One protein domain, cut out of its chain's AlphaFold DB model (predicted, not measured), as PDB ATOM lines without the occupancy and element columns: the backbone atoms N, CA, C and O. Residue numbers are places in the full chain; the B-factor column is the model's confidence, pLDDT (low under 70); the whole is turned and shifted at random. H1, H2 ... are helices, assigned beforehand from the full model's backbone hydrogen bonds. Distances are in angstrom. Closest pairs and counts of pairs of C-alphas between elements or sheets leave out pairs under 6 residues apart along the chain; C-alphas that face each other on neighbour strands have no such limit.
ATOM      1  N   LEU A  13      -9.377 -50.709  96.916       94.56
ATOM      2  CA  LEU A  13      -8.244 -49.823  96.639       94.56
ATOM      3  C   LEU A  13      -8.342 -49.233  95.231       94.56
ATOM      4  O   LEU A  13      -8.075 -48.046  95.043       94.56
ATOM      5  N   PHE A  14      -8.761 -50.039  94.251       93.94
ATOM      6  CA  PHE A  14      -8.982 -49.540  92.898       93.94
ATOM      7  C   PHE A  14     -10.053 -48.446  92.868       93.94
ATOM      8  O   PHE A  14      -9.860 -47.459  92.170       93.94
ATOM      9  N   ARG A  15     -11.131 -48.557  93.656       93.00
ATOM     10  CA  ARG A  15     -12.175 -47.515  93.716       93.00
ATOM     11  C   ARG A  15     -11.604 -46.154  94.108       93.00
ATOM     12  O   ARG A  15     -11.898 -45.162  93.448       93.00
ATOM     13  N   ILE A  16     -10.731 -46.104  95.116       95.19
ATOM     14  CA  ILE A  16     -10.052 -44.852  95.484       95.19
ATOM     15  C   ILE A  16      -9.167 -44.360  94.343       95.19
ATOM     16  O   ILE A  16      -9.223 -43.185  93.999       95.19
ATOM     17  N   ILE A  17      -8.362 -45.234  93.739       95.38
ATOM     18  CA  ILE A  17      -7.479 -44.834  92.638       95.38
ATOM     19  C   ILE A  17      -8.289 -44.300  91.445       95.38
ATOM     20  O   ILE A  17      -7.956 -43.247  90.909       95.38
ATOM     21  N   ALA A  18      -9.385 -44.964  91.080       92.44
ATOM     22  CA  ALA A  18     -10.305 -44.529  90.036       92.44
ATOM     23  C   ALA A  18     -10.956 -43.181  90.372       92.44
ATOM     24  O   ALA A  18     -11.103 -42.332  89.499       92.44
ATOM     25  N   PHE A  19     -11.315 -42.951  91.636       94.25
ATOM     26  CA  PHE A  19     -11.820 -41.660  92.097       94.25
ATOM     27  C   PHE A  19     -10.775 -40.549  91.979       94.25
ATOM     28  O   PHE A  19     -11.074 -39.471  91.463       94.25
ATOM     29  N   LEU A  20      -9.536 -40.805  92.397       95.19
ATOM     30  CA  LEU A  20      -8.451 -39.835  92.267       95.19
ATOM     31  C   LEU A  20      -8.122 -39.530  90.799       95.19
ATOM     32  O   LEU A  20      -7.800 -38.385  90.482       95.19
ATOM     33  N   ASP A  21      -8.227 -40.519  89.915       94.25
ATOM     34  CA  ASP A  21      -8.012 -40.345  88.478       94.25
ATOM     35  C   ASP A  21      -9.150 -39.556  87.822       94.25
ATOM     36  O   ASP A  21      -8.896 -38.533  87.186       94.25
ATOM     37  N   ASN A  22     -10.406 -39.940  88.077       90.06
ATOM     38  CA  ASN A  22     -11.589 -39.234  87.574       90.06
ATOM     39  C   ASN A  22     -11.634 -37.767  88.029       90.06
ATOM     40  O   ASN A  22     -12.076 -36.900  87.280       90.06
ATOM     41  N   THR A  23     -11.163 -37.473  89.245       89.94
ATOM     42  CA  THR A  23     -11.085 -36.100  89.773       89.94
ATOM     43  C   THR A  23      -9.818 -35.351  89.345       89.94
ATOM     44  O   THR A  23      -9.663 -34.170  89.655       89.94
ATOM     45  N   GLY A  24      -8.893 -36.015  88.643       89.69
ATOM     46  CA  GLY A  24      -7.610 -35.452  88.221       89.69
ATOM     47  C   GLY A  24      -6.617 -35.201  89.362       89.69
ATOM     48  O   GLY A  24      -5.578 -34.580  89.140       89.69
ATOM     49  N   VAL A  25      -6.911 -35.674  90.577       91.88
ATOM     50  CA  VAL A  25      -6.050 -35.531  91.761       91.88
ATOM     51  C   VAL A  25      -4.808 -36.415  91.642       91.88
ATOM     52  O   VAL A  25      -3.711 -35.992  92.006       91.88
ATOM     53  N   GLN A  26      -4.960 -37.626  91.105       93.56
ATOM     54  CA  GLN A  26      -3.852 -38.520  90.787       93.56
ATOM     55  C   GLN A  26      -4.187 -39.341  89.547       93.56
ATOM     56  O   GLN A  26      -5.088 -40.166  89.582       93.56
ATOM     57  N   LEU A  27      -3.413 -39.158  88.479       91.00
ATOM     58  CA  LEU A  27      -3.596 -39.913  87.242       91.00
ATOM     59  C   LEU A  27      -3.204 -41.384  87.423       91.00
ATOM     60  O   LEU A  27      -2.152 -41.683  87.995       91.00
ATOM     61  N   PHE A  28      -4.011 -42.282  86.868       92.12
ATOM     62  CA  PHE A  28      -3.778 -43.717  86.877       92.12
ATOM     63  C   PHE A  28      -4.389 -44.384  85.640       92.12
ATOM     64  O   PHE A  28      -5.606 -44.423  85.476       92.12
ATOM     65  N   ASN A  29      -3.548 -44.977  84.791       89.38
ATOM     66  CA  ASN A  29      -3.994 -45.777  83.652       89.38
ATOM     67  C   ASN A  29      -3.731 -47.260  83.927       89.38
ATOM     68  O   ASN A  29      -2.579 -47.691  83.964       89.38
ATOM     69  N   LEU A  30      -4.805 -48.042  84.057       88.50
ATOM     70  CA  LEU A  30      -4.764 -49.477  84.327       88.50
ATOM     71  C   LEU A  30      -3.901 -50.237  83.306       88.50
ATOM     72  O   LEU A  30      -3.201 -51.171  83.676       88.50
ATOM     73  N   THR A  31      -3.936 -49.830  82.034       85.69
ATOM     74  CA  THR A  31      -3.211 -50.515  80.949       85.69
ATOM     75  C   THR A  31      -1.706 -50.247  80.955       85.69
ATOM     76  O   THR A  31      -0.941 -51.117  80.545       85.69
ATOM     77  N   ASP A  32      -1.282 -49.079  81.444       86.06
ATOM     78  CA  ASP A  32       0.134 -48.696  81.526       86.06
ATOM     79  C   ASP A  32       0.772 -49.125  82.857       86.06
ATOM     80  O   ASP A  32       1.970 -49.394  82.924       86.06
ATOM     81  N   GLU A  33      -0.019 -49.146  83.933       90.38
ATOM     82  CA  GLU A  33       0.479 -49.295  85.303       90.38
ATOM     83  C   GLU A  33       0.309 -50.724  85.853       90.38
ATOM     84  O   GLU A  33       0.771 -50.996  86.964       90.38
ATOM     85  N   MET A  34      -0.297 -51.651  85.097       89.38
ATOM     86  CA  MET A  34      -0.436 -53.066  85.475       89.38
ATOM     87  C   MET A  34       0.172 -54.037  84.457       89.38
ATOM     88  O   MET A  34       0.043 -53.868  83.248       89.38
ATOM     89  N   ASP A  35       0.802 -55.102  84.956       86.56
ATOM     90  CA  ASP A  35       1.309 -56.205  84.141       86.56
ATOM     91  C   ASP A  35       0.219 -57.253  83.818       86.56
ATOM     92  O   ASP A  35      -0.899 -57.240  84.339       86.56
ATOM     93  N   LEU A  36       0.564 -58.225  82.967       82.75
ATOM     94  CA  LEU A  36      -0.330 -59.331  82.587       82.75
ATOM     95  C   LEU A  36      -0.719 -60.253  83.760       82.75
ATOM     96  O   LEU A  36      -1.633 -61.068  83.622       82.75
ATOM     97  N   HIS A  37      -0.016 -60.160  84.889       83.25
ATOM     98  CA  HIS A  37      -0.260 -60.933  86.102       83.25
ATOM     99  C   HIS A  37      -1.111 -60.169  87.126       83.25
ATOM    100  O   HIS A  37      -1.468 -60.738  88.157       83.25
ATOM    101  N   GLY A  38      -1.476 -58.917  86.836       83.62
ATOM    102  CA  GLY A  38      -2.247 -58.070  87.734       83.62
ATOM    103  C   GLY A  38      -1.405 -57.374  88.808       83.62
ATOM    104  O   GLY A  38      -1.977 -56.883  89.780       83.62
ATOM    105  N   ASN A  39      -0.079 -57.326  88.663       90.38
ATOM    106  CA  ASN A  39       0.799 -56.551  89.537       90.38
ATOM    107  C   ASN A  39       1.005 -55.143  88.992       90.38
ATOM    108  O   ASN A  39       0.970 -54.923  87.784       90.38
ATOM    109  N   PHE A  40       1.282 -54.202  89.886       92.56
ATOM    110  CA  PHE A  40       1.709 -52.871  89.495       92.56
ATOM    111  C   PHE A  40       3.106 -52.923  88.876       92.56
ATOM    112  O   PHE A  40       4.016 -53.536  89.436       92.56
ATOM    113  N   VAL A  41       3.282 -52.250  87.739       91.56
ATOM    114  CA  VAL A  41       4.579 -52.168  87.049       91.56
ATOM    115  C   VAL A  41       5.542 -51.262  87.822       91.56
ATOM    116  O   VAL A  41       6.714 -51.601  87.979       91.56
ATOM    117  N   HIS A  42       5.032 -50.139  88.341       91.12
ATOM    118  CA  HIS A  42       5.798 -49.123  89.072       91.12
ATOM    119  C   HIS A  42       5.124 -48.734  90.406       91.12
ATOM    120  O   HIS A  42       4.684 -47.587  90.569       91.12
ATOM    121  N   PRO A  43       5.007 -49.657  91.385       91.94
ATOM    122  CA  PRO A  43       4.373 -49.367  92.675       91.94
ATOM    123  C   PRO A  43       5.050 -48.200  93.410       91.94
ATOM    124  O   PRO A  43       4.375 -47.389  94.038       91.94
ATOM    125  N   GLU A  44       6.365 -48.042  93.266       91.25
ATOM    126  CA  GLU A  44       7.138 -46.940  93.841       91.25
ATOM    127  C   GLU A  44       6.736 -45.562  93.309       91.25
ATOM    128  O   GLU A  44       6.952 -44.565  93.990       91.25
ATOM    129  N   LYS A  45       6.159 -45.499  92.104       91.25
ATOM    130  CA  LYS A  45       5.668 -44.268  91.481       91.25
ATOM    131  C   LYS A  45       4.214 -44.011  91.865       91.25
ATOM    132  O   LYS A  45       3.872 -42.886  92.216       91.25
ATOM    133  N   ILE A  46       3.373 -45.044  91.808       93.31
ATOM    134  CA  ILE A  46       1.937 -44.958  92.125       93.31
ATOM    135  C   ILE A  46       1.747 -44.590  93.605       93.31
ATOM    136  O   ILE A  46       0.958 -43.706  93.941       93.31
ATOM    137  N   PHE A  47       2.535 -45.218  94.478       95.12
ATOM    138  CA  PHE A  47       2.500 -45.063  95.931       95.12
ATOM    139  C   PHE A  47       3.750 -44.344  96.470       95.12
ATOM    140  O   PHE A  47       4.222 -44.623  97.577       95.12
ATOM    141  N   ALA A  48       4.328 -43.427  95.685       91.88
ATOM    142  CA  ALA A  48       5.389 -42.552  96.180       91.88
ATOM    143  C   ALA A  48       4.874 -41.697  97.349       91.88
ATOM    144  O   ALA A  48       3.717 -41.293  97.375       91.88
ATOM    145  N   SER A  49       5.752 -41.322  98.282       89.62
ATOM    146  CA  SER A  49       5.362 -40.563  99.481       89.62
ATOM    147  C   SER A  49       4.729 -39.193  99.203       89.62
ATOM    148  O   SER A  49       4.138 -38.590 100.092       89.62
ATOM    149  N   SER A  50       4.885 -38.674  97.984       88.38
ATOM    150  CA  SER A  50       4.288 -37.421  97.522       88.38
ATOM    151  C   SER A  50       2.921 -37.595  96.851       88.38
ATOM    152  O   SER A  50       2.357 -36.599  96.404       88.38
ATOM    153  N   THR A  51       2.410 -38.822  96.697       93.62
ATOM    154  CA  THR A  51       1.150 -39.064  95.984       93.62
ATOM    155  C   THR A  51      -0.062 -38.991  96.916       93.62
ATOM    156  O   THR A  51       0.023 -39.368  98.089       93.62
ATOM    157  N   PRO A  52      -1.219 -38.528  96.408       94.81
ATOM    158  CA  PRO A  52      -2.474 -38.529  97.154       94.81
ATOM    159  C   PRO A  52      -2.863 -39.903  97.704       94.81
ATOM    160  O   PRO A  52      -3.246 -39.988  98.867       94.81
ATOM    161  N   ILE A  53      -2.709 -40.981  96.922       96.62
ATOM    162  CA  ILE A  53      -3.039 -42.332  97.397       96.62
ATOM    163  C   ILE A  53      -2.180 -42.736  98.597       96.62
ATOM    164  O   ILE A  53      -2.706 -43.281  99.563       96.62
ATOM    165  N   TYR A  54      -0.883 -42.414  98.594       95.81
ATOM    166  CA  TYR A  54      -0.014 -42.700  99.732       95.81
ATOM    167  C   TYR A  54      -0.462 -41.926 100.977       95.81
ATOM    168  O   TYR A  54      -0.575 -42.504 102.057       95.81
ATOM    169  N   ALA A  55      -0.785 -40.637 100.826       94.25
ATOM    170  CA  ALA A  55      -1.284 -39.812 101.925       94.25
ATOM    171  C   ALA A  55      -2.602 -40.352 102.515       94.25
ATOM    172  O   ALA A  55      -2.765 -40.350 103.737       94.25
ATOM    173  N   ILE A  56      -3.508 -40.860 101.670       96.19
ATOM    174  CA  ILE A  56      -4.739 -41.534 102.105       96.19
ATOM    175  C   ILE A  56      -4.395 -42.788 102.910       96.19
ATOM    176  O   ILE A  56      -4.860 -42.934 104.035       96.19
ATOM    177  N   LEU A  57      -3.534 -43.671 102.399       96.50
ATOM    178  CA  LEU A  57      -3.179 -44.909 103.103       96.50
ATOM    179  C   LEU A  57      -2.483 -44.643 104.452       96.50
ATOM    180  O   LEU A  57      -2.758 -45.337 105.433       96.50
ATOM    181  N   VAL A  58      -1.645 -43.604 104.543       94.06
ATOM    182  CA  VAL A  58      -1.062 -43.141 105.816       94.06
ATOM    183  C   VAL A  58      -2.148 -42.634 106.769       94.06
ATOM    184  O   VAL A  58      -2.122 -42.953 107.961       94.06
ATOM    185  N   ALA A  59      -3.127 -41.876 106.268       93.44
ATOM    186  CA  ALA A  59      -4.263 -41.432 107.071       93.44
ATOM    187  C   ALA A  59      -5.090 -42.628 107.586       93.44
ATOM    188  O   ALA A  59      -5.442 -42.650 108.765       93.44
ATOM    189  N   GLY A  60      -5.292 -43.655 106.757       94.75
ATOM    190  CA  GLY A  60      -5.925 -44.918 107.142       94.75
ATOM    191  C   GLY A  60      -5.152 -45.659 108.230       94.75
ATOM    192  O   GLY A  60      -5.732 -46.072 109.231       94.75
ATOM    193  N   LEU A  61      -3.823 -45.769 108.111       93.94
ATOM    194  CA  LEU A  61      -2.981 -46.350 109.166       93.94
ATOM    195  C   LEU A  61      -3.107 -45.585 110.485       93.94
ATOM    196  O   LEU A  61      -3.221 -46.193 111.551       93.94
ATOM    197  N   ALA A  62      -3.099 -44.254 110.429       90.88
ATOM    198  CA  ALA A  62      -3.281 -43.421 111.609       90.88
ATOM    199  C   ALA A  62      -4.674 -43.612 112.236       90.88
ATOM    200  O   ALA A  62      -4.776 -43.682 113.464       90.88
ATOM    201  N   ALA A  63      -5.722 -43.730 111.416       91.88
ATOM    202  CA  ALA A  63      -7.081 -44.010 111.868       91.88
ATOM    203  C   ALA A  63      -7.181 -45.395 112.520       91.88
ATOM    204  O   ALA A  63      -7.599 -45.489 113.671       91.88
ATOM    205  N   LEU A  64      -6.677 -46.445 111.866       92.44
ATOM    206  CA  LEU A  64      -6.678 -47.812 112.390       92.44
ATOM    207  C   LEU A  64      -5.945 -47.910 113.734       92.44
ATOM    208  O   LEU A  64      -6.471 -48.478 114.688       92.44
ATOM    209  N   ARG A  65      -4.760 -47.294 113.855       92.00
ATOM    210  CA  ARG A  65      -4.020 -47.222 115.128       92.00
ATOM    211  C   ARG A  65      -4.804 -46.459 116.200       92.00
ATOM    212  O   ARG A  65      -4.731 -46.807 117.376       92.00
ATOM    213  N   GLY A  66      -5.518 -45.398 115.824       89.75
ATOM    214  CA  GLY A  66      -6.417 -44.663 116.717       89.75
ATOM    215  C   GLY A  66      -7.576 -45.531 117.208       89.75
ATOM    216  O   GLY A  66      -7.810 -45.613 118.412       89.75
ATOM    217  N   ASN A  67      -8.221 -46.250 116.293       89.94
ATOM    218  CA  ASN A  67      -9.340 -47.148 116.564       89.94
ATOM    219  C   ASN A  67      -8.919 -48.323 117.452       89.94
ATOM    220  O   ASN A  67      -9.625 -48.650 118.401       89.94
ATOM    221  N   VAL A  68      -7.730 -48.899 117.239       90.75
ATOM    222  CA  VAL A  68      -7.177 -49.924 118.142       90.75
ATOM    223  C   VAL A  68      -7.038 -49.387 119.566       90.75
ATOM    224  O   VAL A  68      -7.496 -50.025 120.509       90.75
ATOM    225  N   ARG A  69      -6.464 -48.191 119.739       88.50
ATOM    226  CA  ARG A  69      -6.314 -47.574 121.069       88.50
ATOM    227  C   ARG A  69      -7.658 -47.238 121.721       88.50
ATOM    228  O   ARG A  69      -7.751 -47.237 122.944       88.50
ATOM    229  N   ALA A  70      -8.678 -46.930 120.921       87.94
ATOM    230  CA  ALA A  70     -10.001 -46.553 121.408       87.94
ATOM    231  C   ALA A  70     -10.885 -47.759 121.766       87.94
ATOM    232  O   ALA A  70     -11.576 -47.727 122.782       87.94
ATOM    233  N   PHE A  71     -10.883 -48.813 120.943       87.31
ATOM    234  CA  PHE A  71     -11.835 -49.922 121.060       87.31
ATOM    235  C   PHE A  71     -11.340 -51.091 121.911       87.31
ATOM    236  O   PHE A  71     -12.152 -51.835 122.461       87.31
ATOM    237  N   PHE A  72     -10.028 -51.262 122.055       87.44
ATOM    238  CA  PHE A  72      -9.464 -52.381 122.800       87.44
ATOM    239  C   PHE A  72      -9.097 -51.919 124.203       87.44
ATOM    240  O   PHE A  72      -8.132 -51.195 124.372       87.44
ATOM    241  N   ALA A  73      -9.852 -52.308 125.231       85.19
ATOM    242  CA  ALA A  73      -9.570 -51.874 126.607       85.19
ATOM    243  C   ALA A  73      -8.357 -52.586 127.238       85.19
ATOM    244  O   ALA A  73      -7.738 -52.045 128.154       85.19
ATOM    245  N   ASP A  74      -8.027 -53.791 126.767       90.44
ATOM    246  CA  ASP A  74      -6.889 -54.560 127.264       90.44
ATOM    247  C   ASP A  74      -5.565 -54.052 126.673       90.44
ATOM    248  O   ASP A  74      -5.401 -53.968 125.454       90.44
ATOM    249  N   ILE A  75      -4.613 -53.720 127.547       87.38
ATOM    250  CA  ILE A  75      -3.320 -53.143 127.159       87.38
ATOM    251  C   ILE A  75      -2.463 -54.184 126.432       87.38
ATOM    252  O   ILE A  75      -1.747 -53.826 125.499       87.38
ATOM    253  N   GLU A  76      -2.536 -55.462 126.815       88.25
ATOM    254  CA  GLU A  76      -1.779 -56.523 126.139       88.25
ATOM    255  C   GLU A  76      -2.308 -56.758 124.715       88.25
ATOM    256  O   GLU A  76      -1.518 -56.814 123.767       88.25
ATOM    257  N   GLU A  77      -3.634 -56.804 124.541       87.94
ATOM    258  CA  GLU A  77      -4.289 -56.874 123.229       87.94
ATOM    259  C   GLU A  77      -3.946 -55.651 122.355       87.94
ATOM    260  O   GLU A  77      -3.516 -55.820 121.210       87.94
ATOM    261  N   GLN A  78      -4.025 -54.428 122.902       89.94
ATOM    262  CA  GLN A  78      -3.599 -53.204 122.206       89.94
ATOM    263  C   GLN A  78      -2.132 -53.267 121.766       89.94
ATOM    264  O   GLN A  78      -1.819 -52.987 120.608       89.94
ATOM    265  N   MET A  79      -1.223 -53.621 122.678       87.88
ATOM    266  CA  MET A  79       0.213 -53.705 122.405       87.88
ATOM    267  C   MET A  79       0.507 -54.722 121.307       87.88
ATOM    268  O   MET A  79       1.295 -54.434 120.411       87.88
ATOM    269  N   SER A  80      -0.147 -55.884 121.337       89.94
ATOM    270  CA  SER A  80       0.058 -56.921 120.328       89.94
ATOM    271  C   SER A  80      -0.411 -56.480 118.937       89.94
ATOM    272  O   SER A  80       0.306 -56.680 117.958       89.94
ATOM    273  N   LEU A  81      -1.561 -55.807 118.846       90.38
ATOM    274  CA  LEU A  81      -2.066 -55.244 117.589       90.38
ATOM    275  C   LEU A  81      -1.158 -54.128 117.054       90.38
ATOM    276  O   LEU A  81      -0.784 -54.125 115.879       90.38
ATOM    277  N   LEU A  82      -0.745 -53.203 117.922       90.62
ATOM    278  CA  LEU A  82       0.159 -52.113 117.552       90.62
ATOM    279  C   LEU A  82       1.577 -52.610 117.232       90.62
ATOM    280  O   LEU A  82       2.279 -51.963 116.461       90.62
ATOM    281  N   GLN A  83       1.999 -53.767 117.743       89.94
ATOM    282  CA  GLN A  83       3.268 -54.390 117.362       89.94
ATOM    283  C   GLN A  83       3.271 -54.850 115.897       89.94
ATOM    284  O   GLN A  83       4.319 -54.817 115.255       89.94
ATOM    285  N   VAL A  84       2.108 -55.228 115.356       89.25
ATOM    286  CA  VAL A  84       1.939 -55.557 113.933       89.25
ATOM    287  C   VAL A  84       1.839 -54.287 113.084       89.25
ATOM    288  O   VAL A  84       2.473 -54.198 112.035       89.25
ATOM    289  N   MET A  85       1.086 -53.279 113.533       90.00
ATOM    290  CA  MET A  85       0.804 -52.058 112.754       90.00
ATOM    291  C   MET A  85       1.901 -50.979 112.837       90.00
ATOM    292  O   MET A  85       1.987 -50.101 111.975       90.00
ATOM    293  N   GLY A  86       2.707 -51.005 113.895       88.12
ATOM    294  CA  GLY A  86       3.618 -49.933 114.296       88.12
ATOM    295  C   GLY A  86       2.915 -48.750 114.975       88.12
ATOM    296  O   GLY A  86       1.689 -48.629 114.920       88.12
ATOM    297  N   THR A  87       3.682 -47.858 115.615       79.50
ATOM    298  CA  THR A  87       3.129 -46.710 116.367       79.50
ATOM    299  C   THR A  87       2.925 -45.448 115.534       79.50
ATOM    300  O   THR A  87       1.987 -44.701 115.820       79.50
ATOM    301  N   GLY A  88       3.730 -45.239 114.482       68.38
ATOM    302  CA  GLY A  88       3.546 -44.158 113.506       68.38
ATOM    303  C   GLY A  88       3.908 -42.738 113.960       68.38
ATOM    304  O   GLY A  88       3.547 -41.787 113.269       68.38
ATOM    305  N   ASP A  89       4.607 -42.546 115.082       58.38
ATOM    306  CA  ASP A  89       4.759 -41.212 115.701       58.38
ATOM    307  C   ASP A  89       5.547 -40.175 114.858       58.38
ATOM    308  O   ASP A  89       5.445 -38.975 115.109       58.38
ATOM    309  N   ASN A  90       6.257 -40.588 113.798       49.03
ATOM    310  CA  ASN A  90       6.914 -39.673 112.847       49.03
ATOM    311  C   ASN A  90       6.027 -39.239 111.657       49.03
ATOM    312  O   ASN A  90       6.320 -38.227 111.018       49.03
ATOM    313  N   GLU A  91       4.935 -39.947 111.353       46.53
ATOM    314  CA  GLU A  91       4.077 -39.656 110.185       46.53
ATOM    315  C   GLU A  91       3.207 -38.401 110.415       46.53
ATOM    316  O   GLU A  91       2.974 -37.613 109.499       46.53
ATOM    317  N   LEU A  92       2.842 -38.124 111.675       42.19
ATOM    318  CA  LEU A  92       2.215 -36.865 112.104       42.19
ATOM    319  C   LEU A  92       3.161 -35.655 111.990       42.19
ATOM    320  O   LEU A  92       2.707 -34.538 111.742       42.19
ATOM    321  N   ALA A  93       4.474 -35.849 112.146       38.84
ATOM    322  CA  ALA A  93       5.456 -34.773 112.007       38.84
ATOM    323  C   ALA A  93       5.737 -34.432 110.530       38.84
ATOM    324  O   ALA A  93       5.905 -33.259 110.195       38.84
ATOM    325  N   ALA A  94       5.724 -35.430 109.640       41.97
ATOM    326  CA  ALA A  94       5.930 -35.239 108.204       41.97
ATOM    327  C   ALA A  94       4.771 -34.471 107.536       41.97
ATOM    328  O   ALA A  94       5.022 -33.535 106.776       41.97
ATOM    329  N   ASN A  95       3.517 -34.773 107.891       43.78
ATOM    330  CA  ASN A  95       2.353 -34.046 107.361       43.78
ATOM    331  C   ASN A  95       2.314 -32.586 107.840       43.78
ATOM    332  O   ASN A  95       2.016 -31.682 107.063       43.78
ATOM    333  N   ASN A  96       2.730 -32.322 109.082       41.09
ATOM    334  CA  ASN A  96       2.867 -30.953 109.585       41.09
ATOM    335  C   ASN A  96       4.039 -30.193 108.929       41.09
ATOM    336  O   ASN A  96       3.962 -28.979 108.747       41.09
ATOM    337  N   ALA A  97       5.120 -30.871 108.530       35.94
ATOM    338  CA  ALA A  97       6.262 -30.239 107.863       35.94
ATOM    339  C   ALA A  97       5.990 -29.870 106.390       35.94
ATOM    340  O   ALA A  97       6.535 -28.880 105.897       35.94
ATOM    341  N   PRO A 128       7.609 -50.902 117.616       77.62
ATOM    342  CA  PRO A 128       8.235 -50.438 116.386       77.62
ATOM    343  C   PRO A 128       7.490 -49.227 115.806       77.62
ATOM    344  O   PRO A 128       6.265 -49.222 115.714       77.62
ATOM    345  N   PHE A 129       8.231 -48.218 115.342       74.12
ATOM    346  CA  PHE A 129       7.640 -47.060 114.657       74.12
ATOM    347  C   PHE A 129       7.051 -47.432 113.292       74.12
ATOM    348  O   PHE A 129       5.950 -46.998 112.957       74.12
ATOM    349  N   HIS A 130       7.766 -48.277 112.544       80.06
ATOM    350  CA  HIS A 130       7.358 -48.820 111.252       80.06
ATOM    351  C   HIS A 130       7.505 -50.340 111.270       80.06
ATOM    352  O   HIS A 130       8.462 -50.873 111.837       80.06
ATOM    353  N   THR A 131       6.573 -51.034 110.629       90.12
ATOM    354  CA  THR A 131       6.574 -52.496 110.511       90.12
ATOM    355  C   THR A 131       6.557 -52.919 109.051       90.12
ATOM    356  O   THR A 131       6.093 -52.177 108.184       90.12
ATOM    357  N   GLU A 132       7.018 -54.141 108.774       90.12
ATOM    358  CA  GLU A 132       6.935 -54.725 107.430       90.12
ATOM    359  C   GLU A 132       5.488 -54.756 106.918       90.12
ATOM    360  O   GLU A 132       5.241 -54.494 105.744       90.12
ATOM    361  N   TRP A 133       4.529 -55.009 107.815       93.19
ATOM    362  CA  TRP A 133       3.106 -54.972 107.497       93.19
ATOM    363  C   TRP A 133       2.663 -53.583 107.019       93.19
ATOM    364  O   TRP A 133       2.107 -53.462 105.932       93.19
ATOM    365  N   SER A 134       2.984 -52.525 107.776       92.00
ATOM    366  CA  SER A 134       2.647 -51.149 107.381       92.00
ATOM    367  C   SER A 134       3.323 -50.734 106.070       92.00
ATOM    368  O   SER A 134       2.699 -50.087 105.238       92.00
ATOM    369  N   ALA A 135       4.566 -51.165 105.833       91.00
ATOM    370  CA  ALA A 135       5.275 -50.877 104.590       91.00
ATOM    371  C   ALA A 135       4.614 -51.557 103.378       91.00
ATOM    372  O   ALA A 135       4.432 -50.915 102.347       91.00
ATOM    373  N   LYS A 136       4.208 -52.828 103.516       92.62
ATOM    374  CA  LYS A 136       3.464 -53.563 102.479       92.62
ATOM    375  C   LYS A 136       2.101 -52.940 102.194       92.62
ATOM    376  O   LYS A 136       1.706 -52.861 101.040       92.62
ATOM    377  N   LEU A 137       1.414 -52.461 103.229       93.62
ATOM    378  CA  LEU A 137       0.134 -51.776 103.072       93.62
ATOM    379  C   LEU A 137       0.270 -50.462 102.292       93.62
ATOM    380  O   LEU A 137      -0.586 -50.145 101.473       93.62
ATOM    381  N   LEU A 138       1.334 -49.696 102.554       94.19
ATOM    382  CA  LEU A 138       1.576 -48.402 101.909       94.19
ATOM    383  C   LEU A 138       2.095 -48.520 100.474       94.19
ATOM    384  O   LEU A 138       1.935 -47.578  99.705       94.19
ATOM    385  N   GLN A 139       2.731 -49.636 100.119       93.88
ATOM    386  CA  GLN A 139       3.241 -49.905  98.772       93.88
ATOM    387  C   GLN A 139       2.909 -51.345  98.353       93.88
ATOM    388  O   GLN A 139       3.809 -52.192  98.274       93.88
ATOM    389  N   PRO A 140       1.622 -51.646  98.105       94.38
ATOM    390  CA  PRO A 140       1.207 -52.980  97.699       94.38
ATOM    391  C   PRO A 140       1.732 -53.303  96.298       94.38
ATOM    392  O   PRO A 140       1.886 -52.424  95.449       94.38
ATOM    393  N   LYS A 141       1.980 -54.585  96.029       93.31
ATOM    394  CA  LYS A 141       2.451 -55.063  94.716       93.31
ATOM    395  C   LYS A 141       1.326 -55.227  93.703       93.31
ATOM    396  O   LYS A 141       1.576 -55.211  92.504       93.31
ATOM    397  N   SER A 142       0.100 -55.416  94.174       93.88
ATOM    398  CA  SER A 142      -1.104 -55.549  93.360       93.88
ATOM    399  C   SER A 142      -2.341 -55.173  94.174       93.88
ATOM    400  O   SER A 142      -2.292 -55.055  95.399       93.88
ATOM    401  N   PHE A 143      -3.480 -55.044  93.496       92.50
ATOM    402  CA  PHE A 143      -4.780 -54.882  94.146       92.50
ATOM    403  C   PHE A 143      -5.138 -56.037  95.092       92.50
ATOM    404  O   PHE A 143      -5.734 -55.803  96.142       92.50
ATOM    405  N   ASN A 144      -4.761 -57.269  94.741       90.62
ATOM    406  CA  ASN A 144      -4.996 -58.439  95.588       90.62
ATOM    407  C   ASN A 144      -3.995 -58.507  96.744       90.62
ATOM    408  O   ASN A 144      -4.402 -58.772  97.865       90.62
ATOM    409  N   ASP A 145      -2.723 -58.171  96.503       92.31
ATOM    410  CA  ASP A 145      -1.695 -58.093  97.552       92.31
ATOM    411  C   ASP A 145      -2.121 -57.122  98.663       92.31
ATOM    412  O   ASP A 145      -1.981 -57.434  99.840       92.31
ATOM    413  N   PHE A 146      -2.748 -55.994  98.310       93.56
ATOM    414  CA  PHE A 146      -3.313 -55.067  99.294       93.56
ATOM    415  C   PHE A 146      -4.384 -55.707 100.193       93.56
ATOM    416  O   PHE A 146      -4.392 -55.471 101.399       93.56
ATOM    417  N   ILE A 147      -5.276 -56.525  99.630       91.12
ATOM    418  CA  ILE A 147      -6.293 -57.254 100.404       91.12
ATOM    419  C   ILE A 147      -5.621 -58.317 101.277       91.12
ATOM    420  O   ILE A 147      -5.881 -58.394 102.482       91.12
ATOM    421  N   ASP A 148      -4.719 -59.096 100.682       90.31
ATOM    422  CA  ASP A 148      -4.019 -60.199 101.332       90.31
ATOM    423  C   ASP A 148      -3.197 -59.716 102.534       90.31
ATOM    424  O   ASP A 148      -3.051 -60.446 103.516       90.31
ATOM    425  N   VAL A 149      -2.702 -58.474 102.517       91.50
ATOM    426  CA  VAL A 149      -2.019 -57.850 103.660       91.50
ATOM    427  C   VAL A 149      -2.916 -57.808 104.903       91.50
ATOM    428  O   VAL A 149      -2.426 -58.071 106.003       91.50
ATOM    429  N   PHE A 150      -4.220 -57.550 104.778       86.81
ATOM    430  CA  PHE A 150      -5.134 -57.573 105.929       86.81
ATOM    431  C   PHE A 150      -5.435 -58.994 106.406       86.81
ATOM    432  O   PHE A 150      -5.512 -59.231 107.612       86.81
ATOM    433  N   GLU A 151      -5.593 -59.943 105.483       82.62
ATOM    434  CA  GLU A 151      -5.945 -61.324 105.833       82.62
ATOM    435  C   GLU A 151      -4.767 -62.109 106.419       82.62
ATOM    436  O   GLU A 151      -4.943 -62.885 107.358       82.62
ATOM    437  N   SER A 152      -3.562 -61.891 105.890       84.94
ATOM    438  CA  SER A 152      -2.339 -62.598 106.291       84.94
ATOM    439  C   SER A 152      -1.517 -61.861 107.350       84.94
ATOM    440  O   SER A 152      -0.644 -62.458 107.980       84.94
ATOM    441  N   GLY A 153      -1.783 -60.568 107.552       84.00
ATOM    442  CA  GLY A 153      -0.991 -59.712 108.429       84.00
ATOM    443  C   GLY A 153      -1.224 -59.920 109.919       84.00
ATOM    444  O   GLY A 153      -0.309 -59.704 110.713       84.00
ATOM    445  N   PHE A 154      -2.423 -60.362 110.302       85.06
ATOM    446  CA  PHE A 154      -2.806 -60.557 111.698       85.06
ATOM    447  C   PHE A 154      -3.057 -62.039 112.000       85.06
ATOM    448  O   PHE A 154      -3.692 -62.734 111.204       85.06
ATOM    449  N   PRO A 155      -2.645 -62.540 113.180       85.25
ATOM    450  CA  PRO A 155      -3.144 -63.804 113.704       85.25
ATOM    451  C   PRO A 155      -4.677 -63.856 113.657       85.25
ATOM    452  O   PRO A 155      -5.342 -62.904 114.064       85.25
ATOM    453  N   LEU A 156      -5.248 -64.987 113.227       84.88
ATOM    454  CA  LEU A 156      -6.704 -65.150 113.067       84.88
ATOM    455  C   LEU A 156      -7.543 -64.666 114.269       84.88
ATOM    456  O   LEU A 156      -8.549 -63.994 114.032       84.88
ATOM    457  N   PRO A 157      -7.166 -64.930 115.540       85.56
ATOM    458  CA  PRO A 157      -7.913 -64.405 116.683       85.56
ATOM    459  C   PRO A 157      -7.935 -62.874 116.729       85.56
ATOM    460  O   PRO A 157      -8.979 -62.287 116.980       85.56
ATOM    461  N   GLN A 158      -6.811 -62.222 116.433       84.38
ATOM    462  CA  GLN A 158      -6.708 -60.761 116.412       84.38
ATOM    463  C   GLN A 158      -7.498 -60.164 115.252       84.38
ATOM    464  O   GLN A 158      -8.227 -59.197 115.442       84.38
ATOM    465  N   LEU A 159      -7.433 -60.785 114.072       85.88
ATOM    466  CA  LEU A 159      -8.238 -60.376 112.925       85.88
ATOM    467  C   LEU A 159      -9.742 -60.469 113.225       85.88
ATOM    468  O   LEU A 159     -10.503 -59.575 112.862       85.88
ATOM    469  N   PHE A 160     -10.178 -61.533 113.906       86.06
ATOM    470  CA  PHE A 160     -11.570 -61.684 114.333       86.06
ATOM    471  C   PHE A 160     -11.980 -60.584 115.313       86.06
ATOM    472  O   PHE A 160     -13.051 -60.010 115.163       86.06
ATOM    473  N   ARG A 161     -11.113 -60.253 116.272       87.25
ATOM    474  CA  ARG A 161     -11.357 -59.194 117.259       87.25
ATOM    475  C   ARG A 161     -11.412 -57.806 116.631       87.25
ATOM    476  O   ARG A 161     -12.281 -57.021 116.989       87.25
ATOM    477  N   ILE A 162     -10.558 -57.527 115.646       86.88
ATOM    478  CA  ILE A 162     -10.656 -56.323 114.808       86.88
ATOM    479  C   ILE A 162     -12.029 -56.297 114.130       86.88
ATOM    480  O   ILE A 162     -12.795 -55.361 114.333       86.88
ATOM    481  N   LYS A 163     -12.393 -57.350 113.389       86.75
ATOM    482  CA  LYS A 163     -13.698 -57.424 112.712       86.75
ATOM    483  C   LYS A 163     -14.872 -57.277 113.690       86.75
ATOM    484  O   LYS A 163     -15.866 -56.656 113.337       86.75
ATOM    485  N   GLU A 164     -14.766 -57.817 114.903       86.75
ATOM    486  CA  GLU A 164     -15.763 -57.664 115.968       86.75
ATOM    487  C   GLU A 164     -15.899 -56.208 116.416       86.75
ATOM    488  O   GLU A 164     -17.012 -55.689 116.456       86.75
ATOM    489  N   ALA A 165     -14.775 -55.550 116.708       86.25
ATOM    490  CA  ALA A 165     -14.734 -54.162 117.160       86.25
ATOM    491  C   ALA A 165     -15.325 -53.198 116.120       86.25
ATOM    492  O   ALA A 165     -16.047 -52.275 116.482       86.25
ATOM    493  N   PHE A 166     -15.082 -53.460 114.834       83.38
ATOM    494  CA  PHE A 166     -15.659 -52.702 113.721       83.38
ATOM    495  C   PHE A 166     -17.090 -53.142 113.348       83.38
ATOM    496  O   PHE A 166     -17.657 -52.635 112.389       83.38
ATOM    497  N   GLY A 167     -17.693 -54.098 114.065       82.31
ATOM    498  CA  GLY A 167     -19.057 -54.565 113.790       82.31
ATOM    499  C   GLY A 167     -19.216 -55.399 112.509       82.31
ATOM    500  O   GLY A 167     -20.334 -55.714 112.114       82.31
ATOM    501  N   LEU A 168     -18.115 -55.832 111.893       81.69
ATOM    502  CA  LEU A 168     -18.074 -56.499 110.583       81.69
ATOM    503  C   LEU A 168     -18.380 -58.005 110.640       81.69
ATOM    504  O   LEU A 168     -18.421 -58.679 109.615       81.69
ATOM    505  N   LEU A 169     -18.565 -58.570 111.838       72.06
ATOM    506  CA  LEU A 169     -18.913 -59.987 112.027       72.06
ATOM    507  C   LEU A 169     -20.408 -60.279 111.852       72.06
ATOM    508  O   LEU A 169     -20.815 -61.442 111.852       72.06
ATOM    509  N   ARG A 170     -21.239 -59.239 111.734       58.88
ATOM    510  CA  ARG A 170     -22.687 -59.355 111.566       58.88
ATOM    511  C   ARG A 170     -23.123 -58.671 110.279       58.88
ATOM    512  O   ARG A 170     -23.606 -57.551 110.310       58.88
ATOM    513  N   SER A 171     -23.033 -59.379 109.162       48.91
ATOM    514  CA  SER A 171     -23.824 -59.028 107.984       48.91
ATOM    515  C   SER A 171     -24.215 -60.289 107.220       48.91
ATOM    516  O   SER A 171     -23.540 -60.755 106.308       48.91
ATOM    517  N   SER A 172     -25.375 -60.826 107.582       43.97
ATOM    518  CA  SER A 172     -26.286 -61.430 106.606       43.97
ATOM    519  C   SER A 172     -26.951 -60.363 105.713       43.97
ATOM    520  O   SER A 172     -27.868 -60.692 104.969       43.97
ATOM    521  N   ASP A 173     -26.510 -59.100 105.801       44.56
ATOM    522  CA  ASP A 173     -26.959 -57.998 104.961       44.56
ATOM    523  C   ASP A 173     -26.182 -57.977 103.632       44.56
ATOM    524  O   ASP A 173     -24.957 -57.846 103.634       44.56
ATOM    525  N   PRO A 174     -26.872 -58.088 102.487       43.91
ATOM    526  CA  PRO A 174     -26.272 -58.171 101.153       43.91
ATOM    527  C   PRO A 174     -25.808 -56.806 100.595       43.91
ATOM    528  O   PRO A 174     -25.821 -56.611  99.385       43.91
ATOM    529  N   VAL A 175     -25.470 -55.833 101.451       46.94
ATOM    530  CA  VAL A 175     -25.499 -54.394 101.101       46.94
ATOM    531  C   VAL A 175     -24.109 -53.761 100.909       46.94
ATOM    532  O   VAL A 175     -24.028 -52.628 100.448       46.94
ATOM    533  N   SER A 176     -23.006 -54.464 101.198       47.91
ATOM    534  CA  SER A 176     -21.662 -53.936 100.890       47.91
ATOM    535  C   SER A 176     -21.348 -54.078  99.398       47.91
ATOM    536  O   SER A 176     -21.590 -55.125  98.792       47.91
ATOM    537  N   ALA A 177     -20.788 -53.017  98.812       49.81
ATOM    538  CA  ALA A 177     -20.349 -52.986  97.420       49.81
ATOM    539  C   ALA A 177     -19.128 -53.890  97.158       49.81
ATOM    540  O   ALA A 177     -18.798 -54.145  95.995       49.81
ATOM    541  N   THR A 178     -18.449 -54.380  98.205       58.91
ATOM    542  CA  THR A 178     -17.223 -55.173  98.072       58.91
ATOM    543  C   THR A 178     -17.251 -56.444  98.933       58.91
ATOM    544  O   THR A 178     -17.829 -56.477 100.017       58.91
ATOM    545  N   PRO A 179     -16.591 -57.535  98.507       67.31
ATOM    546  CA  PRO A 179     -16.475 -58.738  99.334       67.31
ATOM    547  C   PRO A 179     -15.463 -58.584 100.491       67.31
ATOM    548  O   PRO A 179     -15.195 -59.558 101.195       67.31
ATOM    549  N   TYR A 180     -14.899 -57.384 100.709       78.44
ATOM    550  CA  TYR A 180     -13.782 -57.127 101.626       78.44
ATOM    551  C   TYR A 180     -14.117 -56.033 102.661       78.44
ATOM    552  O   TYR A 180     -13.482 -54.977 102.676       78.44
ATOM    553  N   PRO A 181     -15.057 -56.285 103.591       83.06
ATOM    554  CA  PRO A 181     -15.629 -55.252 104.462       83.06
ATOM    555  C   PRO A 181     -14.611 -54.577 105.392       83.06
ATOM    556  O   PRO A 181     -14.736 -53.398 105.699       83.06
ATOM    557  N   LEU A 182     -13.573 -55.298 105.833       87.44
ATOM    558  CA  LEU A 182     -12.519 -54.708 106.668       87.44
ATOM    559  C   LEU A 182     -11.623 -53.750 105.875       87.44
ATOM    560  O   LEU A 182     -11.208 -52.720 106.398       87.44
ATOM    561  N   VAL A 183     -11.321 -54.103 104.626       91.62
ATOM    562  CA  VAL A 183     -10.501 -53.280 103.734       91.62
ATOM    563  C   VAL A 183     -11.280 -52.030 103.336       91.62
ATOM    564  O   VAL A 183     -10.732 -50.935 103.357       91.62
ATOM    565  N   GLU A 184     -12.566 -52.190 103.030       90.06
ATOM    566  CA  GLU A 184     -13.487 -51.087 102.766       90.06
ATOM    567  C   GLU A 184     -13.575 -50.134 103.963       90.06
ATOM    568  O   GLU A 184     -13.289 -48.953 103.802       90.06
ATOM    569  N   GLN A 185     -13.830 -50.642 105.177       90.88
ATOM    570  CA  GLN A 185     -13.869 -49.807 106.384       90.88
ATOM    571  C   GLN A 185     -12.547 -49.064 106.623       90.88
ATOM    572  O   GLN A 185     -12.556 -47.879 106.938       90.88
ATOM    573  N   PHE A 186     -11.403 -49.730 106.436       94.44
ATOM    574  CA  PHE A 186     -10.094 -49.081 106.548       94.44
ATOM    575  C   PHE A 186      -9.949 -47.904 105.574       94.44
ATOM    576  O   PHE A 186      -9.397 -46.864 105.929       94.44
ATOM    577  N   LEU A 187     -10.419 -48.073 104.339       95.50
ATOM    578  CA  LEU A 187     -10.341 -47.059 103.295       95.50
ATOM    579  C   LEU A 187     -11.360 -45.924 103.486       95.50
ATOM    580  O   LEU A 187     -11.045 -44.782 103.153       95.50
ATOM    581  N   ILE A 188     -12.530 -46.209 104.060       92.69
ATOM    582  CA  ILE A 188     -13.494 -45.193 104.508       92.69
ATOM    583  C   ILE A 188     -12.849 -44.330 105.596       92.69
ATOM    584  O   ILE A 188     -12.691 -43.126 105.403       92.69
ATOM    585  N   ASP A 189     -12.330 -44.954 106.659       93.06
ATOM    586  CA  ASP A 189     -11.633 -44.256 107.747       93.06
ATOM    587  C   ASP A 189     -10.430 -43.433 107.228       93.06
ATOM    588  O   ASP A 189     -10.079 -42.375 107.767       93.06
ATOM    589  N   ALA A 190      -9.771 -43.920 106.171       95.00
ATOM    590  CA  ALA A 190      -8.673 -43.229 105.508       95.00
ATOM    591  C   ALA A 190      -9.131 -41.936 104.819       95.00
ATOM    592  O   ALA A 190      -8.489 -40.895 104.993       95.00
ATOM    593  N   LEU A 191     -10.230 -41.985 104.060       93.44
ATOM    594  CA  LEU A 191     -10.824 -40.817 103.408       93.44
ATOM    595  C   LEU A 191     -11.357 -39.820 104.441       93.44
ATOM    596  O   LEU A 191     -11.030 -38.633 104.341       93.44
ATOM    597  N   ASP A 192     -12.055 -40.305 105.472       91.38
ATOM    598  CA  ASP A 192     -12.583 -39.497 106.579       91.38
ATOM    599  C   ASP A 192     -11.502 -38.655 107.241       91.38
ATOM    600  O   ASP A 192     -11.704 -37.492 107.597       91.38
ATOM    601  N   ARG A 193     -10.312 -39.239 107.391       90.56
ATOM    602  CA  ARG A 193      -9.183 -38.559 108.010       90.56
ATOM    603  C   ARG A 193      -8.400 -37.695 107.026       90.56
ATOM    604  O   ARG A 193      -7.838 -36.686 107.453       90.56
ATOM    605  N   TRP A 194      -8.305 -38.074 105.754       92.69
ATOM    606  CA  TRP A 194      -7.497 -37.375 104.747       92.69
ATOM    607  C   TRP A 194      -8.175 -36.116 104.202       92.69
ATOM    608  O   TRP A 194      -7.542 -35.064 104.117       92.69
ATOM    609  N   ILE A 195      -9.461 -36.191 103.865       89.50
ATOM    610  CA  ILE A 195     -10.196 -35.101 103.212       89.50
ATOM    611  C   ILE A 195     -10.195 -33.798 104.037       89.50
ATOM    612  O   ILE A 195      -9.936 -32.739 103.454       89.50
ATOM    613  N   PRO A 196     -10.403 -33.814 105.372       87.69
ATOM    614  CA  PRO A 196     -10.365 -32.592 106.178       87.69
ATOM    615  C   PRO A 196      -8.985 -31.924 106.250       87.69
ATOM    616  O   PRO A 196      -8.895 -30.773 106.668       87.69
ATOM    617  N   GLN A 197      -7.908 -32.625 105.876       87.00
ATOM    618  CA  GLN A 197      -6.545 -32.075 105.869       87.00
ATOM    619  C   GLN A 197      -6.253 -31.241 104.612       87.00
ATOM    620  O   GLN A 197      -5.244 -30.538 104.564       87.00
ATOM    621  N   ARG A 198      -7.110 -31.326 103.589       87.19
ATOM    622  CA  ARG A 198      -6.977 -30.588 102.328       87.19
ATOM    623  C   ARG A 198      -7.595 -29.200 102.429       87.19
ATOM    624  O   ARG A 198      -8.420 -28.921 103.300       87.19
ATOM    625  N   SER A 199      -7.222 -28.318 101.507       87.25
ATOM    626  CA  SER A 199      -7.866 -27.013 101.424       87.25
ATOM    627  C   SER A 199      -9.305 -27.133 100.919       87.25
ATOM    628  O   SER A 199      -9.656 -28.014 100.134       87.25
ATOM    629  N   VAL A 200     -10.145 -26.185 101.335       84.25
ATOM    630  CA  VAL A 200     -11.543 -26.094 100.892       84.25
ATOM    631  C   VAL A 200     -11.645 -26.035  99.364       84.25
ATOM    632  O   VAL A 200     -12.466 -26.737  98.788       84.25
ATOM    633  N   ALA A 201     -10.768 -25.269  98.709       85.94
ATOM    634  CA  ALA A 201     -10.760 -25.126  97.254       85.94
ATOM    635  C   ALA A 201     -10.399 -26.434  96.530       85.94
ATOM    636  O   ALA A 201     -10.994 -26.767  95.509       85.94
ATOM    637  N   GLU A 202      -9.435 -27.194  97.053       87.88
ATOM    638  CA  GLU A 202      -9.082 -28.506  96.501       87.88
ATOM    639  C   GLU A 202     -10.227 -29.507  96.629       87.88
ATOM    640  O   GLU A 202     -10.461 -30.292  95.714       87.88
ATOM    641  N   ASN A 203     -10.936 -29.465  97.754       87.25
ATOM    642  CA  ASN A 203     -12.101 -30.298  98.007       87.25
ATOM    643  C   ASN A 203     -13.264 -29.913  97.074       87.25
ATOM    644  O   ASN A 203     -13.825 -30.779  96.407       87.25
ATOM    645  N   ASP A 204     -13.567 -28.623  96.920       85.81
ATOM    646  CA  ASP A 204     -14.599 -28.155  95.984       85.81
ATOM    647  C   ASP A 204     -14.304 -28.605  94.545       85.81
ATOM    648  O   ASP A 204     -15.183 -29.141  93.871       85.81
ATOM    649  N   ASN A 205     -13.051 -28.483  94.094       85.88
ATOM    650  CA  ASN A 205     -12.644 -28.939  92.762       85.88
ATOM    651  C   ASN A 205     -12.876 -30.443  92.550       85.88
ATOM    652  O   ASN A 205     -13.266 -30.846  91.456       85.88
ATOM    653  N   MET A 206     -12.669 -31.272  93.578       86.56
ATOM    654  CA  MET A 206     -12.928 -32.714  93.491       86.56
ATOM    655  C   MET A 206     -14.416 -33.011  93.298       86.56
ATOM    656  O   MET A 206     -14.773 -33.811  92.441       86.56
ATOM    657  N   VAL A 207     -15.287 -32.336  94.049       83.19
ATOM    658  CA  VAL A 207     -16.743 -32.526  93.945       83.19
ATOM    659  C   VAL A 207     -17.281 -32.040  92.604       83.19
ATOM    660  O   VAL A 207     -18.091 -32.722  91.978       83.19
ATOM    661  N   LEU A 208     -16.781 -30.905  92.117       83.62
ATOM    662  CA  LEU A 208     -17.112 -30.413  90.780       83.62
ATOM    663  C   LEU A 208     -16.666 -31.397  89.689       83.62
ATOM    664  O   LEU A 208     -17.397 -31.611  88.724       83.62
ATOM    665  N   ALA A 209     -15.507 -32.042  89.852       83.50
ATOM    666  CA  ALA A 209     -15.033 -33.061  88.917       83.50
ATOM    667  C   ALA A 209     -15.898 -34.335  88.922       83.50
ATOM    668  O   ALA A 209     -15.973 -35.024  87.907       83.50
ATOM    669  N   CYS A 210     -16.630 -34.611  90.007       78.81
ATOM    670  CA  CYS A 210     -17.672 -35.644  90.029       78.81
ATOM    671  C   CYS A 210     -18.946 -35.250  89.254       78.81
ATOM    672  O   CYS A 210     -19.887 -36.037  89.197       78.81
ATOM    673  N   GLY A 211     -19.001 -34.051  88.662       79.38
ATOM    674  CA  GLY A 211     -20.147 -33.558  87.896       79.38
ATOM    675  C   GLY A 211     -21.229 -32.886  88.743       79.38
ATOM    676  O   GLY A 211     -22.332 -32.663  88.245       79.38
ATOM    677  N   VAL A 212     -20.942 -32.562  90.009       79.19
ATOM    678  CA  VAL A 212     -21.867 -31.803  90.860       79.19
ATOM    679  C   VAL A 212     -21.943 -30.357  90.378       79.19
ATOM    680  O   VAL A 212     -20.928 -29.727  90.084       79.19
ATOM    681  N   GLU A 213     -23.158 -29.818  90.301       80.81
ATOM    682  CA  GLU A 213     -23.384 -28.459  89.820       80.81
ATOM    683  C   GLU A 213     -22.778 -27.409  90.778       80.81
ATOM    684  O   GLU A 213     -22.953 -27.518  91.997       80.81
ATOM    685  N   PRO A 214     -22.110 -26.352  90.269       83.94
ATOM    686  CA  PRO A 214     -21.508 -25.318  91.114       83.94
ATOM    687  C   PRO A 214     -22.484 -24.618  92.067       83.94
ATOM    688  O   PRO A 214     -22.085 -24.217  93.161       83.94
ATOM    689  N   SER A 215     -23.754 -24.482  91.676       82.69
ATOM    690  CA  SER A 215     -24.822 -23.908  92.503       82.69
ATOM    691  C   SER A 215     -25.056 -24.728  93.777       82.69
ATOM    692  O   SER A 215     -25.121 -24.165  94.864       82.69
ATOM    693  N   ILE A 216     -25.059 -26.060  93.669       78.88
ATOM    694  CA  ILE A 216     -25.223 -26.985  94.799       78.88
ATOM    695  C   ILE A 216     -24.043 -26.858  95.768       78.88
ATOM    696  O   ILE A 216     -24.238 -26.785  96.981       78.88
ATOM    697  N   VAL A 217     -22.815 -26.786  95.244       78.38
ATOM    698  CA  VAL A 217     -21.610 -26.594  96.070       78.38
ATOM    699  C   VAL A 217     -21.670 -25.245  96.798       78.38
ATOM    700  O   VAL A 217     -21.420 -25.182  98.003       78.38
ATOM    701  N   ALA A 218     -22.067 -24.175  96.102       79.06
ATOM    702  CA  ALA A 218     -22.233 -22.846  96.688       79.06
ATOM    703  C   ALA A 218     -23.329 -22.811  97.769       79.06
ATOM    704  O   ALA A 218     -23.129 -22.188  98.812       79.06
ATOM    705  N   ASP A 219     -24.437 -23.525  97.574       75.88
ATOM    706  CA  ASP A 219     -25.531 -23.626  98.542       75.88
ATOM    707  C   ASP A 219     -25.122 -24.394  99.806       75.88
ATOM    708  O   ASP A 219     -25.459 -23.982 100.919       75.88
ATOM    709  N   ILE A 220     -24.367 -25.491  99.661       71.88
ATOM    710  CA  ILE A 220     -23.810 -26.244 100.798       71.88
ATOM    711  C   ILE A 220     -22.865 -25.346 101.608       71.88
ATOM    712  O   ILE A 220     -22.919 -25.339 102.839       71.88
ATOM    713  N   ARG A 221     -22.040 -24.539 100.929       72.50
ATOM    714  CA  ARG A 221     -21.126 -23.576 101.567       72.50
ATOM    715  C   ARG A 221     -21.878 -22.413 102.227       72.50
ATOM    716  O   ARG A 221     -21.521 -22.001 103.328       72.50
ATOM    717  N   GLY A 222     -22.930 -21.905 101.585       66.12
ATOM    718  CA  GLY A 222     -23.737 -20.775 102.053       66.12
ATOM    719  C   GLY A 222     -24.568 -21.069 103.304       66.12
ATOM    720  O   GLY A 222     -24.880 -20.150 104.058       66.12
ATOM    721  N   LYS A 223     -24.877 -22.345 103.572       67.75
ATOM    722  CA  LYS A 223     -25.619 -22.777 104.767       67.75
ATOM    723  C   LYS A 223     -24.800 -22.741 106.062       67.75
ATOM    724  O   LYS A 223     -25.376 -22.927 107.125       67.75
ATOM    725  N   GLY A 224     -23.493 -22.467 106.004       55.16
ATOM    726  CA  GLY A 224     -22.655 -22.225 107.189       55.16
ATOM    727  C   GLY A 224     -22.461 -23.423 108.130       55.16
ATOM    728  O   GLY A 224     -21.780 -23.287 109.145       55.16
ATOM    729  N   ASP A 225     -23.025 -24.583 107.802       50.34
ATOM    730  CA  ASP A 225     -22.916 -25.802 108.595       50.34
ATOM    731  C   ASP A 225     -21.577 -26.508 108.368       50.34
ATOM    732  O   ASP A 225     -20.823 -26.160 107.458       50.34
ATOM    733  N   GLN A 226     -21.304 -27.486 109.238       53.78
ATOM    734  CA  GLN A 226     -20.125 -28.355 109.396       53.78
ATOM    735  C   GLN A 226     -19.660 -29.041 108.096       53.78
ATOM    736  O   GLN A 226     -19.615 -30.261 107.954       53.78
ATOM    737  N   THR A 227     -19.259 -28.213 107.146       54.00
ATOM    738  CA  THR A 227     -18.934 -28.503 105.756       54.00
ATOM    739  C   THR A 227     -17.822 -29.525 105.558       54.00
ATOM    740  O   THR A 227     -17.814 -30.128 104.490       54.00
ATOM    741  N   PRO A 228     -16.892 -29.769 106.508       61.41
ATOM    742  CA  PRO A 228     -15.960 -30.876 106.369       61.41
ATOM    743  C   PRO A 228     -16.657 -32.239 106.416       61.41
ATOM    744  O   PRO A 228     -16.345 -33.075 105.585       61.41
ATOM    745  N   LEU A 229     -17.614 -32.454 107.331       65.44
ATOM    746  CA  LEU A 229     -18.223 -33.774 107.552       65.44
ATOM    747  C   LEU A 229     -19.190 -34.151 106.427       65.44
ATOM    748  O   LEU A 229     -19.009 -35.181 105.802       65.44
ATOM    749  N   ALA A 230     -20.118 -33.261 106.059       70.69
ATOM    750  CA  ALA A 230     -21.042 -33.531 104.950       70.69
ATOM    751  C   ALA A 230     -20.323 -33.705 103.595       70.69
ATOM    752  O   ALA A 230     -20.803 -34.409 102.710       70.69
ATOM    753  N   PHE A 231     -19.173 -33.047 103.421       76.19
ATOM    754  CA  PHE A 231     -18.334 -33.221 102.238       76.19
ATOM    755  C   PHE A 231     -17.615 -34.574 102.252       76.19
ATOM    756  O   PHE A 231     -17.549 -35.245 101.227       76.19
ATOM    757  N   VAL A 232     -17.058 -34.952 103.404       82.19
ATOM    758  CA  VAL A 232     -16.436 -36.262 103.613       82.19
ATOM    759  C   VAL A 232     -17.447 -37.365 103.315       82.19
ATOM    760  O   VAL A 232     -17.159 -38.207 102.472       82.19
ATOM    761  N   ASP A 233     -18.643 -37.277 103.901       82.75
ATOM    762  CA  ASP A 233     -19.735 -38.231 103.695       82.75
ATOM    763  C   ASP A 233     -20.089 -38.344 102.206       82.75
ATOM    764  O   ASP A 233     -20.151 -39.444 101.669       82.75
ATOM    765  N   PHE A 234     -20.211 -37.214 101.497       84.62
ATOM    766  CA  PHE A 234     -20.440 -37.223 100.049       84.62
ATOM    767  C   PHE A 234     -19.344 -37.977  99.286       84.62
ATOM    768  O   PHE A 234     -19.647 -38.780  98.406       84.62
ATOM    769  N   VAL A 235     -18.066 -37.718  99.586       85.19
ATOM    770  CA  VAL A 235     -16.957 -38.403  98.908       85.19
ATOM    771  C   VAL A 235     -16.954 -39.892  99.245       85.19
ATOM    772  O   VAL A 235     -16.735 -40.710  98.354       85.19
ATOM    773  N   VAL A 236     -17.220 -40.255 100.499       86.75
ATOM    774  CA  VAL A 236     -17.343 -41.653 100.917       86.75
ATOM    775  C   VAL A 236     -18.492 -42.333 100.179       86.75
ATOM    776  O   VAL A 236     -18.260 -43.391  99.616       86.75
ATOM    777  N   ASP A 237     -19.666 -41.712 100.065       83.62
ATOM    778  CA  ASP A 237     -20.818 -42.256  99.330       83.62
ATOM    779  C   ASP A 237     -20.547 -42.391  97.822       83.62
ATOM    780  O   ASP A 237     -21.026 -43.310  97.153       83.62
ATOM    781  N   VAL A 238     -19.757 -41.471  97.265       84.69
ATOM    782  CA  VAL A 238     -19.283 -41.510  95.877       84.69
ATOM    783  C   VAL A 238     -18.348 -42.696  95.651       84.69
ATOM    784  O   VAL A 238     -18.499 -43.430  94.669       84.69
ATOM    785  N   VAL A 239     -17.370 -42.878  96.539       86.88
ATOM    786  CA  VAL A 239     -16.362 -43.933  96.411       86.88
ATOM    787  C   VAL A 239     -16.956 -45.288  96.781       86.88
ATOM    788  O   VAL A 239     -16.751 -46.245  96.044       86.88
ATOM    789  N   PHE A 240     -17.725 -45.380  97.860       85.31
ATOM    790  CA  PHE A 240     -18.304 -46.590  98.447       85.31
ATOM    791  C   PHE A 240     -19.833 -46.446  98.570       85.31
ATOM    792  O   PHE A 240     -20.356 -46.194  99.654       85.31
ATOM    793  N   PRO A 241     -20.579 -46.590  97.459       76.31
ATOM    794  CA  PRO A 241     -22.017 -46.356  97.458       76.31
ATOM    795  C   PRO A 241     -22.769 -47.405  98.279       76.31
ATOM    796  O   PRO A 241     -22.616 -48.611  98.068       76.31
ATOM    797  N   VAL A 242     -23.658 -46.943  99.159       68.94
ATOM    798  CA  VAL A 242     -24.594 -47.808  99.885       68.94
ATOM    799  C   VAL A 242     -25.740 -48.205  98.952       68.94
ATOM    800  O   VAL A 242     -26.441 -47.352  98.403       68.94
ATOM    801  N   LEU A 243     -25.965 -49.508  98.772       59.91
ATOM    802  CA  LEU A 243     -27.100 -49.990  97.983       59.91
ATOM    803  C   LEU A 243     -28.426 -49.598  98.669       59.91
ATOM    804  O   LEU A 243     -28.593 -49.862  99.864       59.91
ATOM    805  N   PRO A 244     -29.403 -49.011  97.945       54.94
ATOM    806  CA  PRO A 244     -30.690 -48.659  98.528       54.94
ATOM    807  C   PRO A 244     -31.370 -49.897  99.111       54.94
ATOM    808  O   PRO A 244     -31.558 -50.911  98.431       54.94
ATOM    809  N   THR A 245     -31.768 -49.814 100.378       45.84
ATOM    810  CA  THR A 245     -32.429 -50.911 101.084       45.84
ATOM    811  C   THR A 245     -33.770 -51.213 100.403       45.84
ATOM    812  O   THR A 245     -34.711 -50.429 100.493       45.84
ATOM    813  N   LEU A 253     -27.460 -51.431  89.591       55.25
ATOM    814  CA  LEU A 253     -27.003 -50.116  90.007       55.25
ATOM    815  C   LEU A 253     -25.704 -49.885  89.237       55.25
ATOM    816  O   LEU A 253     -24.707 -50.568  89.466       55.25
ATOM    817  N   GLN A 254     -25.751 -49.025  88.221       63.34
ATOM    818  CA  GLN A 254     -24.565 -48.745  87.429       63.34
ATOM    819  C   GLN A 254     -23.539 -48.090  88.344       63.34
ATOM    820  O   GLN A 254     -23.774 -47.003  88.867       63.34
ATOM    821  N   ASP A 255     -22.407 -48.762  88.521       77.94
ATOM    822  CA  ASP A 255     -21.273 -48.255  89.276       77.94
ATOM    823  C   ASP A 255     -20.615 -47.116  88.499       77.94
ATOM    824  O   ASP A 255     -19.714 -47.305  87.678       77.94
ATOM    825  N   TRP A 256     -21.170 -45.921  88.677       80.06
ATOM    826  CA  TRP A 256     -20.847 -44.745  87.882       80.06
ATOM    827  C   TRP A 256     -19.362 -44.385  87.972       80.06
ATOM    828  O   TRP A 256     -18.807 -43.904  86.989       80.06
ATOM    829  N   LEU A 257     -18.715 -44.661  89.109       86.31
ATOM    830  CA  LEU A 257     -17.302 -44.384  89.331       86.31
ATOM    831  C   LEU A 257     -16.430 -45.231  88.399       86.31
ATOM    832  O   LEU A 257     -15.572 -44.708  87.684       86.31
ATOM    833  N   ILE A 258     -16.697 -46.537  88.373       86.56
ATOM    834  CA  ILE A 258     -15.995 -47.496  87.519       86.56
ATOM    835  C   ILE A 258     -16.327 -47.242  86.049       86.56
ATOM    836  O   ILE A 258     -15.438 -47.233  85.203       86.56
ATOM    837  N   LEU A 259     -17.590 -46.956  85.731       85.25
ATOM    838  CA  LEU A 259     -18.005 -46.619  84.368       85.25
ATOM    839  C   LEU A 259     -17.368 -45.324  83.865       85.25
ATOM    840  O   LEU A 259     -16.993 -45.257  82.698       85.25
ATOM    841  N   SER A 260     -17.260 -44.307  84.720       85.38
ATOM    842  CA  SER A 260     -16.563 -43.059  84.409       85.38
ATOM    843  C   SER A 260     -15.094 -43.338  84.126       85.38
ATOM    844  O   SER A 260     -14.582 -42.894  83.103       85.38
ATOM    845  N   TYR A 261     -14.448 -44.141  84.975       88.19
ATOM    846  CA  TYR A 261     -13.060 -44.532  84.771       88.19
ATOM    847  C   TYR A 261     -12.868 -45.247  83.428       88.19
ATOM    848  O   TYR A 261     -12.061 -44.820  82.610       88.19
ATOM    849  N   ILE A 262     -13.658 -46.290  83.156       87.62
ATOM    850  CA  ILE A 262     -13.571 -47.051  81.905       87.62
ATOM    851  C   ILE A 262     -13.756 -46.121  80.706       87.62
ATOM    852  O   ILE A 262     -12.911 -46.109  79.822       87.62
ATOM    853  N   LYS A 263     -14.796 -45.279  80.699       85.00
ATOM    854  CA  LYS A 263     -15.046 -44.338  79.596       85.00
ATOM    855  C   LYS A 263     -13.922 -43.322  79.397       85.00
ATOM    856  O   LYS A 263     -13.636 -42.962  78.260       85.00
ATOM    857  N   ASN A 264     -13.288 -42.864  80.474       83.19
ATOM    858  CA  ASN A 264     -12.170 -41.922  80.402       83.19
ATOM    859  C   ASN A 264     -10.898 -42.559  79.811       83.19
ATOM    860  O   ASN A 264     -10.065 -41.843  79.252       83.19
TER     861      ASN A 264
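Overview. This is residues 13 to 97, 128 to 245 and 253 to 264 of the 522 residues of an uncharacterized protein of Phytomonas sp. isolate Hart1 (UniProt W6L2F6). Two long helices, H4 and H10, cross near their middles as an X and make the core, with shorter helices set round it. H5 folds back along H4, H7 packs on H4 and H8 on H7, H13 packs on H10, and H14 packs on H1, which touches the first end of H4; H12, in a hairpin with H11, lies farthest from the middle. The printed part has 215 residues with fourteen named helices, H1 to H14 in order, and no named strand: the class is all helix. It is compact, with a radius of gyration of the C-alphas of 17.8 A and spans of 52 by 46 by 45 A.

Arrangement. H1, residues 13 to 22, touches residues 52 to 53 of H4, residues 52 to 71, with the closest C-alphas, Ile 17 and Ile 53, 7.0 A apart. H2, residues 30 to 33, and H3, residues 43 to 46, touch no helix. H4 and H5, residues 75 to 85, form a helical hairpin at a shallow tilt of 13 degrees, closest at the C-alphas of Val 68 and Gln 78, 6.3 A. H6, residues 91 to 97, is close to H4 but not clearly touching, with C-alphas 58 and 91 at 7.6 A. H7, residues 132 to 138, touches H4, closest at C-alphas 138 and 57, 6.0 A, and forms a hairpin with H8, residues 143 to 153, closest at C-alphas 137 and 146, 6.1 A. H9, residues 156 to 165, touches no helix. H10, residues 181 to 197, touches residues 55 to 64 of H4 about perpendicular, only just, at 70.5 degrees; the closest C-alphas, Gly 60 and Ala 190, are 3.6 A apart. H11, residues 200 to 209, and H12, residues 214 to 222, form a hairpin, closest at C-alphas 208 and 214, 6.7 A. H13, residues 227 to 239, touches H10, closest at C-alphas 232 and 192, 5.8 A. H14, residues 256 to 264, touches H1, closest at C-alphas 261 and 18, 5.9 A. Every O i to N i+4 pair is within hydrogen-bond range in the helices but for H8, 5 of 7, and H10, 11 of 13; H2 and H3 are too short for such a pair.

Along the chain. H1 begins at C-alpha 13, (-8.244, -49.823, 96.639). H4 is 28.1 A long, H10 24.9 A and H13 18.2 A. H14 ends at C-alpha 264, (-12.170, -41.922, 80.402).

Size, cuts and confidence. The C-alphas farthest apart, those of Glu 76 and Ser 215, are 52.2 A apart. Residues 98 to 127 and 246 to 252 are not printed, with C-alpha gaps of 22.0 A and 12.4 A. The link from H9 to H10, 15 residues, is long. Mean pLDDT of the printed part is 82.4; residues 88 to 97, 170 to 179, 222 to 229, 242 to 245 and 253 to 254 are under 70.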